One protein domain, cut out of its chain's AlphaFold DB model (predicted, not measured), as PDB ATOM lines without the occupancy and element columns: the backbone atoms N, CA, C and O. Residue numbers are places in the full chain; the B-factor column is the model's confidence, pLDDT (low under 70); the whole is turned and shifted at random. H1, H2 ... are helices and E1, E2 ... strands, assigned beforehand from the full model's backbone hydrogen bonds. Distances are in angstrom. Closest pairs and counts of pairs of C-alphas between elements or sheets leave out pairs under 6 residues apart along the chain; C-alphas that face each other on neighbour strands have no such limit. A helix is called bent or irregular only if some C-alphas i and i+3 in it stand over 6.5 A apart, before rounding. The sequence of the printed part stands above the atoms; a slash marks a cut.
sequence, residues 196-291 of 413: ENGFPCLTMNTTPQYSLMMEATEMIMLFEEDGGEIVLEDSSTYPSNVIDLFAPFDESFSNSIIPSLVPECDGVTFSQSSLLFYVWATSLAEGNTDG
ATOM      1  N   GLU A 196      36.259  36.909  13.497       56.06
ATOM      2  CA  GLU A 196      35.752  35.698  14.152       56.06
ATOM      3  C   GLU A 196      36.461  34.420  13.675       56.06
ATOM      4  O   GLU A 196      36.697  33.512  14.477       56.06
ATOM      5  N   ASN A 197      36.877  34.377  12.404       58.12
ATOM      6  CA  ASN A 197      37.649  33.280  11.803       58.12
ATOM      7  C   ASN A 197      39.172  33.424  12.000       58.12
ATOM      8  O   ASN A 197      39.964  32.908  11.216       58.12
ATOM      9  N   GLY A 198      39.606  34.168  13.023       63.16
ATOM     10  CA  GLY A 198      41.014  34.234  13.418       63.16
ATOM     11  C   GLY A 198      41.903  35.112  12.534       63.16
ATOM     12  O   GLY A 198      43.128  35.028  12.656       63.16
ATOM     13  N   PHE A 199      41.323  35.978  11.695       72.69
ATOM     14  CA  PHE A 199      42.048  36.968  10.894       72.69
ATOM     15  C   PHE A 199      41.774  38.378  11.420       72.69
ATOM     16  O   PHE A 199      40.947  39.099  10.866       72.69
ATOM     17  N   PRO A 200      42.475  38.808  12.485       74.31
ATOM     18  CA  PRO A 200      42.244  40.121  13.080       74.31
ATOM     19  C   PRO A 200      42.641  41.268  12.141       74.31
ATOM     20  O   PRO A 200      42.211  42.400  12.335       74.31
ATOM     21  N   CYS A 201      43.483  40.999  11.137       85.50
ATOM     22  CA  CYS A 201      43.884  42.003  10.168       85.50
ATOM     23  C   CYS A 201      44.463  41.422   8.869       85.50
ATOM     24  O   CYS A 201      44.869  40.256   8.797       85.50
ATOM     25  N   LEU A 202      44.567  42.282   7.856       86.12
ATOM     26  CA  LEU A 202      45.235  42.021   6.584       86.12
ATOM     27  C   LEU A 202      46.496  42.863   6.472       86.12
ATOM     28  O   LEU A 202      46.463  44.080   6.650       86.12
ATOM     29  N   THR A 203      47.614  42.230   6.137       90.31
ATOM     30  CA  THR A 203      48.872  42.935   5.897       90.31
ATOM     31  C   THR A 203      48.918  43.531   4.490       90.31
ATOM     32  O   THR A 203      48.434  42.940   3.524       90.31
ATOM     33  N   MET A 204      49.546  44.699   4.362       92.12
ATOM     34  CA  MET A 204      49.706  45.417   3.098       92.12
ATOM     35  C   MET A 204      51.174  45.739   2.823       92.12
ATOM     36  O   MET A 204      51.954  45.983   3.751       92.12
ATOM     37  N   ASN A 205      51.559  45.788   1.549       93.62
ATOM     38  CA  ASN A 205      52.909  46.171   1.137       93.62
ATOM     39  C   ASN A 205      52.904  46.942  -0.186       93.62
ATOM     40  O   ASN A 205      52.041  46.742  -1.035       93.62
ATOM     41  N   THR A 206      53.900  47.798  -0.385       93.88
ATOM     42  CA  THR A 206      54.084  48.536  -1.648       93.88
ATOM     43  C   THR A 206      54.540  47.673  -2.824       93.88
ATOM     44  O   THR A 206      54.465  48.088  -3.978       93.88
ATOM     45  N   THR A 207      55.003  46.453  -2.557       89.88
ATOM     46  CA  THR A 207      55.330  45.469  -3.587       89.88
ATOM     47  C   THR A 207      54.066  44.694  -3.977       89.88
ATOM     48  O   THR A 207      53.420  44.126  -3.092       89.88
ATOM     49  N   PRO A 208      53.719  44.610  -5.277       85.06
ATOM     50  CA  PRO A 208      52.585  43.820  -5.743       85.06
ATOM     51  C   PRO A 208      52.709  42.349  -5.341       85.06
ATOM     52  O   PRO A 208      53.757  41.725  -5.515       85.06
ATOM     53  N   GLN A 209      51.613  41.787  -4.837       80.56
ATOM     54  CA  GLN A 209      51.565  40.426  -4.292       80.56
ATOM     55  C   GLN A 209      50.608  39.489  -5.041       80.56
ATOM     56  O   GLN A 209      50.605  38.289  -4.785       80.56
ATOM     57  N   TYR A 210      49.851  39.999  -6.021       79.88
ATOM     58  CA  TYR A 210      48.865  39.218  -6.777       79.88
ATOM     59  C   TYR A 210      49.478  38.001  -7.489       79.88
ATOM     60  O   TYR A 210      48.985  36.883  -7.363       79.88
ATOM     61  N   SER A 211      50.605  38.180  -8.183       81.38
ATOM     62  CA  SER A 211      51.294  37.078  -8.871       81.38
ATOM     63  C   SER A 211      51.784  35.992  -7.905       81.38
ATOM     64  O   SER A 211      51.665  34.803  -8.198       81.38
ATOM     65  N   LEU A 212      52.269  36.393  -6.727       86.31
ATOM     66  CA  LEU A 212      52.699  35.480  -5.667       86.31
ATOM     67  C   LEU A 212      51.508  34.723  -5.072       86.31
ATOM     68  O   LEU A 212      51.587  33.521  -4.845       86.31
ATOM     69  N   MET A 213      50.383  35.405  -4.860       83.62
ATOM     70  CA  MET A 213      49.137  34.790  -4.400       83.62
ATOM     71  C   MET A 213      48.647  33.710  -5.373       83.62
ATOM     72  O   MET A 213      48.275  32.619  -4.937       83.62
ATOM     73  N   MET A 214      48.705  33.969  -6.683       81.62
ATOM     74  CA  MET A 214      48.355  32.975  -7.704       81.62
ATOM     75  C   MET A 214      49.306  31.771  -7.678       81.62
ATOM     76  O   MET A 214      48.848  30.628  -7.665       81.62
ATOM     77  N   GLU A 215      50.620  32.003  -7.581       88.19
ATOM     78  CA  GLU A 215      51.610  30.922  -7.462       88.19
ATOM     79  C   GLU A 215      51.383  30.086  -6.189       88.19
ATOM     80  O   GLU A 215      51.404  28.854  -6.228       88.19
ATOM     81  N   ALA A 216      51.116  30.736  -5.055       89.19
ATOM     82  CA  ALA A 216      50.820  30.066  -3.793       89.19
ATOM     83  C   ALA A 216      49.553  29.208  -3.873       89.19
ATOM     84  O   ALA A 216      49.552  28.073  -3.398       89.19
ATOM     85  N   THR A 217      48.513  29.726  -4.522       83.81
ATOM     86  CA  THR A 217      47.237  29.036  -4.736       83.81
ATOM     87  C   THR A 217      47.435  27.746  -5.540       83.81
ATOM     88  O   THR A 217      46.967  26.687  -5.125       83.81
ATOM     89  N   GLU A 218      48.216  27.776  -6.625       86.62
ATOM     90  CA  GLU A 218      48.562  26.561  -7.384       86.62
ATOM     91  C   GLU A 218      49.329  25.536  -6.534       86.62
ATOM     92  O   GLU A 218      49.072  24.330  -6.599       86.62
ATOM     93  N   MET A 219      50.273  26.006  -5.713       89.25
ATOM     94  CA  MET A 219      51.059  25.143  -4.826       89.25
ATOM     95  C   MET A 219      50.196  24.465  -3.754       89.25
ATOM     96  O   MET A 219      50.455  23.310  -3.411       89.25
ATOM     97  N   ILE A 220      49.184  25.166  -3.246       86.88
ATOM     98  CA  ILE A 220      48.222  24.646  -2.272       86.88
ATOM     99  C   ILE A 220      47.321  23.586  -2.899       86.88
ATOM    100  O   ILE A 220      47.235  22.489  -2.350       86.88
ATOM    101  N   MET A 221      46.733  23.856  -4.068       83.81
ATOM    102  CA  MET A 221      45.869  22.878  -4.742       83.81
ATOM    103  C   MET A 221      46.602  21.551  -4.974       83.81
ATOM    104  O   MET A 221      46.072  20.478  -4.698       83.81
ATOM    105  N   LEU A 222      47.863  21.612  -5.415       87.69
ATOM    106  CA  LEU A 222      48.693  20.417  -5.591       87.69
ATOM    107  C   LEU A 222      48.970  19.683  -4.271       87.69
ATOM    108  O   LEU A 222      49.054  18.456  -4.252       87.69
ATOM    109  N   PHE A 223      49.136  20.415  -3.169       87.31
ATOM    110  CA  PHE A 223      49.347  19.822  -1.852       87.31
ATOM    111  C   PHE A 223      48.096  19.092  -1.347       87.31
ATOM    112  O   PHE A 223      48.212  17.982  -0.820       87.31
ATOM    113  N   GLU A 224      46.914  19.669  -1.552       85.56
ATOM    114  CA  GLU A 224      45.636  19.048  -1.191       85.56
ATOM    115  C   GLU A 224      45.310  17.834  -2.074       85.56
ATOM    116  O   GLU A 224      44.878  16.801  -1.559       85.56
ATOM    117  N   GLU A 225      45.618  17.882  -3.378       87.25
ATOM    118  CA  GLU A 225      45.507  16.717  -4.277       87.25
ATOM    119  C   GLU A 225      46.353  15.520  -3.801       87.25
ATOM    120  O   GLU A 225      45.945  14.360  -3.940       87.25
ATOM    121  N   ASP A 226      47.512  15.788  -3.193       91.06
ATOM    122  CA  ASP A 226      48.392  14.782  -2.589       91.06
ATOM    123  C   ASP A 226      47.933  14.333  -1.178       91.06
ATOM    124  O   ASP A 226      48.576  13.481  -0.546       91.06
ATOM    125  N   GLY A 227      46.793  14.841  -0.698       86.56
ATOM    126  CA  GLY A 227      46.179  14.514   0.592       86.56
ATOM    127  C   GLY A 227      46.694  15.349   1.765       86.56
ATOM    128  O   GLY A 227      46.604  14.897   2.910       86.56
ATOM    129  N   GLY A 228      47.288  16.511   1.490       86.06
ATOM    130  CA  GLY A 228      47.568  17.533   2.489       86.06
ATOM    131  C   GLY A 228      46.282  18.182   3.003       86.06
ATOM    132  O   GLY A 228      45.308  18.297   2.271       86.06
ATOM    133  N   GLU A 229      46.280  18.587   4.268       85.06
ATOM    134  CA  GLU A 229      45.186  19.348   4.878       85.06
ATOM    135  C   GLU A 229      45.752  20.695   5.326       85.06
ATOM    136  O   GLU A 229      46.776  20.730   6.019       85.06
ATOM    137  N   ILE A 230      45.100  21.785   4.924       81.25
ATOM    138  CA  ILE A 230      45.473  23.148   5.300       81.25
ATOM    139  C   ILE A 230      44.463  23.696   6.306       81.25
ATOM    140  O   ILE A 230      43.256  23.535   6.158       81.25
ATOM    141  N   VAL A 231      44.976  24.361   7.337       80.38
ATOM    142  CA  VAL A 231      44.193  25.155   8.287       80.38
ATOM    143  C   VAL A 231      44.724  26.578   8.221       80.38
ATOM    144  O   VAL A 231      45.883  26.815   8.546       80.38
ATOM    145  N   LEU A 232      43.899  27.528   7.791       73.81
ATOM    146  CA  LEU A 232      44.392  28.858   7.414       73.81
ATOM    147  C   LEU A 232      44.830  29.712   8.609       73.81
ATOM    148  O   LEU A 232      45.816  30.446   8.564       73.81
ATOM    149  N   GLU A 233      44.149  29.532   9.734       74.12
ATOM    150  CA  GLU A 233      44.537  30.126  11.015       74.12
ATOM    151  C   GLU A 233      45.885  29.581  11.532       74.12
ATOM    152  O   GLU A 233      46.517  30.183  12.400       74.12
ATOM    153  N   ASP A 234      46.361  28.452  10.993       80.19
ATOM    154  CA  ASP A 234      47.601  27.796  11.395       80.19
ATOM    155  C   ASP A 234      48.566  27.662  10.211       80.19
ATOM    156  O   ASP A 234      48.636  26.632   9.530       80.19
ATOM    157  N   SER A 235      49.400  28.688  10.026       79.56
ATOM    158  CA  SER A 235      50.452  28.713   9.001       79.56
ATOM    159  C   SER A 235      51.443  27.549   9.085       79.56
ATOM    160  O   SER A 235      52.151  27.277   8.117       79.56
ATOM    161  N   SER A 236      51.501  26.807  10.201       84.12
ATOM    162  CA  SER A 236      52.340  25.606  10.299       84.12
ATOM    163  C   SER A 236      51.827  24.431   9.461       84.12
ATOM    164  O   SER A 236      52.589  23.500   9.183       84.12
ATOM    165  N   THR A 237      50.561  24.481   9.038       87.31
ATOM    166  CA  THR A 237      49.967  23.525   8.095       87.31
ATOM    167  C   THR A 237      50.335  23.825   6.643       87.31
ATOM    168  O   THR A 237      50.191  22.955   5.782       87.31
ATOM    169  N   TYR A 238      50.854  25.025   6.361       87.75
ATOM    170  CA  TYR A 238      51.138  25.462   5.000       87.75
ATOM    171  C   TYR A 238      52.356  24.739   4.416       87.75
ATOM    172  O   TYR A 238      53.350  24.500   5.116       87.75
ATOM    173  N   PRO A 239      52.338  24.424   3.107       90.38
ATOM    174  CA  PRO A 239      53.511  23.911   2.414       90.38
ATOM    175  C   PRO A 239      54.712  24.856   2.564       90.38
ATOM    176  O   PRO A 239      54.586  26.074   2.451       90.38
ATOM    177  N   SER A 240      55.916  24.314   2.777       90.25
ATOM    178  CA  SER A 240      57.104  25.145   3.040       90.25
ATOM    179  C   SER A 240      57.443  26.104   1.895       90.25
ATOM    180  O   SER A 240      57.908  27.204   2.136       90.25
ATOM    181  N   ASN A 241      57.185  25.695   0.653       90.31
ATOM    182  CA  ASN A 241      57.330  26.525  -0.544       90.31
ATOM    183  C   ASN A 241      56.378  27.729  -0.558       90.31
ATOM    184  O   ASN A 241      56.752  28.770  -1.084       90.31
ATOM    185  N   VAL A 242      55.186  27.603   0.031       90.75
ATOM    186  CA  VAL A 242      54.246  28.721   0.187       90.75
ATOM    187  C   VAL A 242      54.759  29.691   1.249       90.75
ATOM    188  O   VAL A 242      54.790  30.893   1.017       90.75
ATOM    189  N   ILE A 243      55.246  29.179   2.384       90.38
ATOM    190  CA  ILE A 243      55.859  30.010   3.434       90.38
ATOM    191  C   ILE A 243      57.081  30.764   2.886       90.38
ATOM    192  O   ILE A 243      57.214  31.969   3.091       90.38
ATOM    193  N   ASP A 244      57.953  30.072   2.150       91.81
ATOM    194  CA  ASP A 244      59.161  30.658   1.562       91.81
ATOM    195  C   ASP A 244      58.842  31.777   0.551       91.81
ATOM    196  O   ASP A 244      59.645  32.699   0.398       91.81
ATOM    197  N   LEU A 245      57.682  31.720  -0.119       91.69
ATOM    198  CA  LEU A 245      57.243  32.733  -1.085       91.69
ATOM    199  C   LEU A 245      56.972  34.090  -0.419       91.69
ATOM    200  O   LEU A 245      57.343  35.129  -0.963       91.69
ATOM    201  N   PHE A 246      56.366  34.074   0.773       91.19
ATOM    202  CA  PHE A 246      55.970  35.281   1.509       91.19
ATOM    203  C   PHE A 246      56.976  35.719   2.581       91.19
ATOM    204  O   PHE A 246      56.880  36.837   3.083       91.19
ATOM    205  N   ALA A 247      57.991  34.904   2.883       91.00
ATOM    206  CA  ALA A 247      58.999  35.206   3.902       91.00
ATOM    207  C   ALA A 247      59.659  36.604   3.787       91.00
ATOM    208  O   ALA A 247      59.889  37.224   4.828       91.00
ATOM    209  N   PRO A 248      59.954  37.155   2.586       92.19
ATOM    210  CA  PRO A 248      60.477  38.520   2.472       92.19
ATOM    211  C   PRO A 248      59.498  39.596   2.965       92.19
ATOM    212  O   PRO A 248      59.923  40.598   3.542       92.19
ATOM    213  N   PHE A 249      58.195  39.388   2.763       91.81
ATOM    214  CA  PHE A 249      57.151  40.301   3.229       91.81
ATOM    215  C   PHE A 249      56.973  40.201   4.744       91.81
ATOM    216  O   PHE A 249      56.902  41.228   5.414       91.81
ATOM    217  N   ASP A 250      57.013  38.984   5.294       90.69
ATOM    218  CA  ASP A 250      56.993  38.753   6.743       90.69
ATOM    219  C   ASP A 250      58.172  39.445   7.446       90.69
ATOM    220  O   ASP A 250      58.010  40.088   8.487       90.69
ATOM    221  N   GLU A 251      59.371  39.359   6.862       91.75
ATOM    222  CA  GLU A 251      60.555  40.055   7.373       91.75
ATOM    223  C   GLU A 251      60.403  41.581   7.277       91.75
ATOM    224  O   GLU A 251      60.732  42.288   8.234       91.75
ATOM    225  N   SER A 252      59.889  42.100   6.157       92.38
ATOM    226  CA  SER A 252      59.611  43.533   5.987       92.38
ATOM    227  C   SER A 252      58.634  44.041   7.050       92.38
ATOM    228  O   SER A 252      58.928  45.003   7.762       92.38
ATOM    229  N   PHE A 253      57.511  43.347   7.228       91.94
ATOM    230  CA  PHE A 253      56.456  43.719   8.165       91.94
ATOM    231  C   PHE A 253      56.906  43.651   9.621       91.94
ATOM    232  O   PHE A 253      56.653  44.572  10.393       91.94
ATOM    233  N   SER A 254      57.656  42.610   9.996       90.81
ATOM    234  CA  SER A 254      58.206  42.478  11.349       90.81
ATOM    235  C   SER A 254      59.195  43.597  11.703       90.81
ATOM    236  O   SER A 254      59.322  43.964  12.874       90.81
ATOM    237  N   ASN A 255      59.885  44.159  10.705       91.38
ATOM    238  CA  ASN A 255      60.788  45.299  10.878       91.38
ATOM    239  C   ASN A 255      60.079  46.665  10.804       91.38
ATOM    240  O   ASN A 255      60.703  47.682  11.125       91.38
ATOM    241  N   SER A 256      58.809  46.698  10.394       92.94
ATOM    242  CA  SER A 256      57.997  47.912  10.297       92.94
ATOM    243  C   SER A 256      57.547  48.420  11.670       92.94
ATOM    244  O   SER A 256      57.575  47.719  12.684       92.94
ATOM    245  N   ILE A 257      57.080  49.669  11.708       94.00
ATOM    246  CA  ILE A 257      56.353  50.209  12.862       94.00
ATOM    247  C   ILE A 257      54.915  49.678  12.973       94.00
ATOM    248  O   ILE A 257      54.340  49.768  14.061       94.00
ATOM    249  N   ILE A 258      54.337  49.121  11.903       94.31
ATOM    250  CA  ILE A 258      52.920  48.727  11.847       94.31
ATOM    251  C   ILE A 258      52.512  47.746  12.962       94.31
ATOM    252  O   ILE A 258      51.558  48.072  13.668       94.31
ATOM    253  N   PRO A 259      53.241  46.648  13.261       91.44
ATOM    254  CA  PRO A 259      52.858  45.734  14.350       91.44
ATOM    255  C   PRO A 259      52.777  46.402  15.732       91.44
ATOM    256  O   PRO A 259      52.103  45.928  16.639       91.44
ATOM    257  N   SER A 260      53.486  47.522  15.919       91.88
ATOM    258  CA  SER A 260      53.439  48.291  17.167       91.88
ATOM    259  C   SER A 260      52.305  49.317  17.221       91.88
ATOM    260  O   SER A 260      51.939  49.743  18.316       91.88
ATOM    261  N   LEU A 261      51.788  49.730  16.061       92.81
ATOM    262  CA  LEU A 261      50.595  50.570  15.932       92.81
ATOM    263  C   LEU A 261      49.319  49.733  16.011       92.81
ATOM    264  O   LEU A 261      48.336  50.193  16.579       92.81
ATOM    265  N   VAL A 262      49.384  48.503  15.497       90.88
ATOM    266  CA  VAL A 262      48.269  47.565  15.386       90.88
ATOM    267  C   VAL A 262      48.629  46.247  16.088       90.88
ATOM    268  O   VAL A 262      49.045  45.289  15.436       90.88
ATOM    269  N   PRO A 263      48.521  46.170  17.429       87.94
ATOM    270  CA  PRO A 263      48.928  44.983  18.185       87.94
ATOM    271  C   PRO A 263      48.102  43.732  17.872       87.94
ATOM    272  O   PRO A 263      48.565  42.622  18.111       87.94
ATOM    273  N   GLU A 264      46.887  43.904  17.356       83.75
ATOM    274  CA  GLU A 264      46.007  42.811  16.928       83.75
ATOM    275  C   GLU A 264      46.577  42.048  15.724       83.75
ATOM    276  O   GLU A 264      46.332  40.855  15.588       83.75
ATOM    277  N   CYS A 265      47.435  42.690  14.923       85.00
ATOM    278  CA  CYS A 265      48.195  42.047  13.850       85.00
ATOM    279  C   CYS A 265      49.442  41.284  14.320       85.00
ATOM    280  O   CYS A 265      50.171  40.743  13.485       85.00
ATOM    281  N   ASP A 266      49.775  41.287  15.616       81.06
ATOM    282  CA  ASP A 266      51.018  40.671  16.088       81.06
ATOM    283  C   ASP A 266      51.011  39.156  15.833       81.06
ATOM    284  O   ASP A 266      50.202  38.407  16.378       81.06
ATOM    285  N   GLY A 267      51.950  38.701  15.002       77.31
ATOM    286  CA  GLY A 267      52.091  37.297  14.622       77.31
ATOM    287  C   GLY A 267      51.298  36.865  13.386       77.31
ATOM    288  O   GLY A 267      51.456  35.713  12.985       77.31
ATOM    289  N   VAL A 268      50.519  37.757  12.762       81.00
ATOM    290  CA  VAL A 268      49.903  37.499  11.451       81.00
ATOM    291  C   VAL A 268      50.992  37.503  10.379       81.00
ATOM    292  O   VAL A 268      51.789  38.441  10.300       81.00
ATOM    293  N   THR A 269      51.049  36.450   9.563       83.38
ATOM    294  CA  THR A 269      51.972  36.376   8.422       83.38
ATOM    295  C   THR A 269      51.300  36.830   7.129       83.38
ATOM    296  O   THR A 269      50.102  36.633   6.927       83.38
ATOM    297  N   PHE A 270      52.085  37.348   6.188       84.88
ATOM    298  CA  PHE A 270      51.647  37.651   4.828       84.88
ATOM    299  C   PHE A 270      51.084  36.427   4.128       84.88
ATOM    300  O   PHE A 270      50.133  36.561   3.371       84.88
ATOM    301  N   SER A 271      51.627  35.235   4.383       81.19
ATOM    302  CA  SER A 271      51.038  33.996   3.866       81.19
ATOM    303  C   SER A 271      49.638  33.750   4.431       81.19
ATOM    304  O   SER A 271      48.766  33.322   3.689       81.19
ATOM    305  N   GLN A 272      49.375  34.040   5.707       79.50
ATOM    306  CA  GLN A 272      48.030  33.914   6.277       79.50
ATOM    307  C   GLN A 272      47.072  34.946   5.690       79.50
ATOM    308  O   GLN A 272      46.012  34.561   5.207       79.50
ATOM    309  N   SER A 273      47.466  36.222   5.656       77.56
ATOM    310  CA  SER A 273      46.631  37.276   5.076       77.56
ATOM    311  C   SER A 273      46.394  37.051   3.581       77.56
ATOM    312  O   SER A 273      45.248  37.053   3.159       77.56
ATOM    313  N   SER A 274      47.442  36.787   2.790       75.44
ATOM    314  CA  SER A 274      47.384  36.650   1.319       75.44
ATOM    315  C   SER A 274      46.635  35.405   0.838       75.44
ATOM    316  O   SER A 274      46.224  35.346  -0.316       75.44
ATOM    317  N   LEU A 275      46.464  34.393   1.689       75.06
ATOM    318  CA  LEU A 275      45.736  33.172   1.339       75.06
ATOM    319  C   LEU A 275      44.254  33.223   1.715       75.06
ATOM    320  O   LEU A 275      43.526  32.281   1.422       75.06
ATOM    321  N   LEU A 276      43.751  34.325   2.269       72.81
ATOM    322  CA  LEU A 276      42.303  34.507   2.410       72.81
ATOM    323  C   LEU A 276      41.579  34.517   1.059       72.81
ATOM    324  O   LEU A 276      40.451  34.048   0.958       72.81
ATOM    325  N   PHE A 277      42.242  34.966  -0.005       67.56
ATOM    326  CA  PHE A 277      41.697  34.906  -1.356       67.56
ATOM    327  C   PHE A 277      41.622  33.472  -1.862       67.56
ATOM    328  O   PHE A 277      40.711  33.165  -2.617       67.56
ATOM    329  N   TYR A 278      42.528  32.583  -1.425       70.56
ATOM    330  CA  TYR A 278      42.369  31.153  -1.688       70.56
ATOM    331  C   TYR A 278      41.027  30.685  -1.133       70.56
ATOM    332  O   TYR A 278      40.265  30.115  -1.892       70.56
ATOM    333  N   VAL A 279      40.682  31.036   0.113       66.56
ATOM    334  CA  VAL A 279      39.361  30.730   0.692       66.56
ATOM    335  C   VAL A 279      38.241  31.359  -0.088       66.56
ATOM    336  O   VAL A 279      37.252  30.696  -0.303       66.56
ATOM    337  N   TRP A 280      38.336  32.624  -0.481       63.00
ATOM    338  CA  TRP A 280      37.269  33.260  -1.251       63.00
ATOM    339  C   TRP A 280      37.089  32.589  -2.611       63.00
ATOM    340  O   TRP A 280      35.979  32.276  -3.015       63.00
ATOM    341  N   ALA A 281      38.179  32.297  -3.313       61.56
ATOM    342  CA  ALA A 281      38.141  31.609  -4.594       61.56
ATOM    343  C   ALA A 281      37.663  30.160  -4.440       61.56
ATOM    344  O   ALA A 281      36.862  29.700  -5.253       61.56
ATOM    345  N   THR A 282      38.102  29.446  -3.401       61.59
ATOM    346  CA  THR A 282      37.621  28.100  -3.100       61.59
ATOM    347  C   THR A 282      36.251  28.112  -2.474       61.59
ATOM    348  O   THR A 282      35.559  27.158  -2.699       61.59
ATOM    349  N   SER A 283      35.775  29.141  -1.790       56.81
ATOM    350  CA  SER A 283      34.404  29.226  -1.278       56.81
ATOM    351  C   SER A 283      33.442  29.660  -2.375       56.81
ATOM    352  O   SER A 283      32.281  29.283  -2.342       56.81
ATOM    353  N   LEU A 284      33.915  30.371  -3.402       49.59
ATOM    354  CA  LEU A 284      33.194  30.598  -4.656       49.59
ATOM    355  C   LEU A 284      33.181  29.338  -5.538       49.59
ATOM    356  O   LEU A 284      32.187  29.062  -6.218       49.59
ATOM    357  N   ALA A 285      34.270  28.560  -5.535       46.44
ATOM    358  CA  ALA A 285      34.380  27.309  -6.287       46.44
ATOM    359  C   ALA A 285      33.693  26.128  -5.580       46.44
ATOM    360  O   ALA A 285      32.979  25.373  -6.230       46.44
ATOM    361  N   GLU A 286      33.852  25.977  -4.270       42.16
ATOM    362  CA  GLU A 286      33.137  25.076  -3.351       42.16
ATOM    363  C   GLU A 286      31.707  25.564  -3.166       42.16
ATOM    364  O   GLU A 286      30.799  24.753  -3.181       42.16
ATOM    365  N   GLY A 287      31.440  26.867  -3.191       38.84
ATOM    366  CA  GLY A 287      30.078  27.394  -3.311       38.84
ATOM    367  C   GLY A 287      29.372  26.975  -4.603       38.84
ATOM    368  O   GLY A 287      28.152  27.072  -4.692       38.84
ATOM    369  N   ASN A 288      30.128  26.456  -5.579       38.78
ATOM    370  CA  ASN A 288      29.639  25.803  -6.794       38.78
ATOM    371  C   ASN A 288      29.979  24.296  -6.885       38.78
ATOM    372  O   ASN A 288      29.676  23.672  -7.905       38.78
ATOM    373  N   THR A 289      30.641  23.684  -5.891       44.25
ATOM    374  CA  THR A 289      31.069  22.269  -5.980       44.25
ATOM    375  C   THR A 289      30.978  21.450  -4.697       44.25
ATOM    376  O   THR A 289      30.920  20.222  -4.794       44.25
ATOM    377  N   ASP A 290      30.872  22.071  -3.528       45.00
ATOM    378  CA  ASP A 290      30.511  21.420  -2.279       45.00
ATOM    379  C   ASP A 290      29.153  21.963  -1.843       45.00
ATOM    380  O   ASP A 290      29.015  23.124  -1.480       45.00
ATOM    381  N   GLY A 291      28.116  21.132  -1.957       51.16
ATOM    382  CA  GLY A 291      26.714  21.483  -1.709       51.16
ATOM    383  C   GLY A 291      26.393  21.799  -0.241       51.16
ATOM    384  O   GLY A 291      25.460  21.225   0.324       51.16
TER     385      GLY A 291
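What this domain is: This is residues 196 to 291 of the 413 residues of an uncharacterized protein of Euryarchaeota archaeon TMED117 (UniProt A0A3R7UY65). Two long helices, H1 and H2, form a skewed helical hairpin, with the short helix H4 near the middle of the domain, packed on H2, and the strand E1 beside H4. H3 and H5 lie towards opposite ends of the longest axis, and residues 283 to 289 stick out beyond the body. The printed part has 96 residues with five named helices and one named strand, in the order E1, H1, H2, H3, H4, H5; the class is mostly helix. It is compact, with a radius of gyration of the C-alphas of 13.8 A, and elongated, spanning 42 by 27 by 23 A.

Where its parts are: H1, residues 210 to 225, is 22.9 A long and begins at C-alpha 210 (48.865, 39.218, -6.777). H2, residues 240 to 255, is 21.9 A long; it is irregular, C-alphas 245 and 248 being 7.5 A apart, with a kink of 47 degrees near residue 248. H4 is residues 270 to 274, 5.6 A, and H3 residues 258 to 261, 5.0 A. H5, residues 276 to 286, is 14.4 A long and ends at C-alpha 286 (33.137, 25.076, -3.351). E1, residues 201 to 205, is 13.4 A long.

How they stand to each other: H1 and H2 touch, through residues 241 to 246 of H2 alone, opposite ways at a steep tilt of 39 degrees; their closest C-alphas, of Ala 216 and Val 242, are 5.4 A apart. H2 also touches H4, closest at the C-alphas of Phe 246 and Ser 271, 5.6 A. E1 pairs with no named strand; its closest C-alpha to H4 is that of Leu 202, 5.2 A from that of Ser 273. H5 is close to H1 but not clearly touching, the closest C-alphas, of Thr 217 and Tyr 278, being 6.1 A apart. H3 and H5 are apart. Each O i to N i+4 pair is within hydrogen-bond range in H1, H4 and H5, and 9 of 12 in H2; H3 is too short for such a pair.

The domain as a whole: The C-alphas farthest apart, of Ile 257 and Gly 291, are 43.8 A apart. The printed part has no cut. The link from H1 to H2, 14 residues, is long. The pLDDT is under 70 at residues 196 to 198, 277 and 279 to 291.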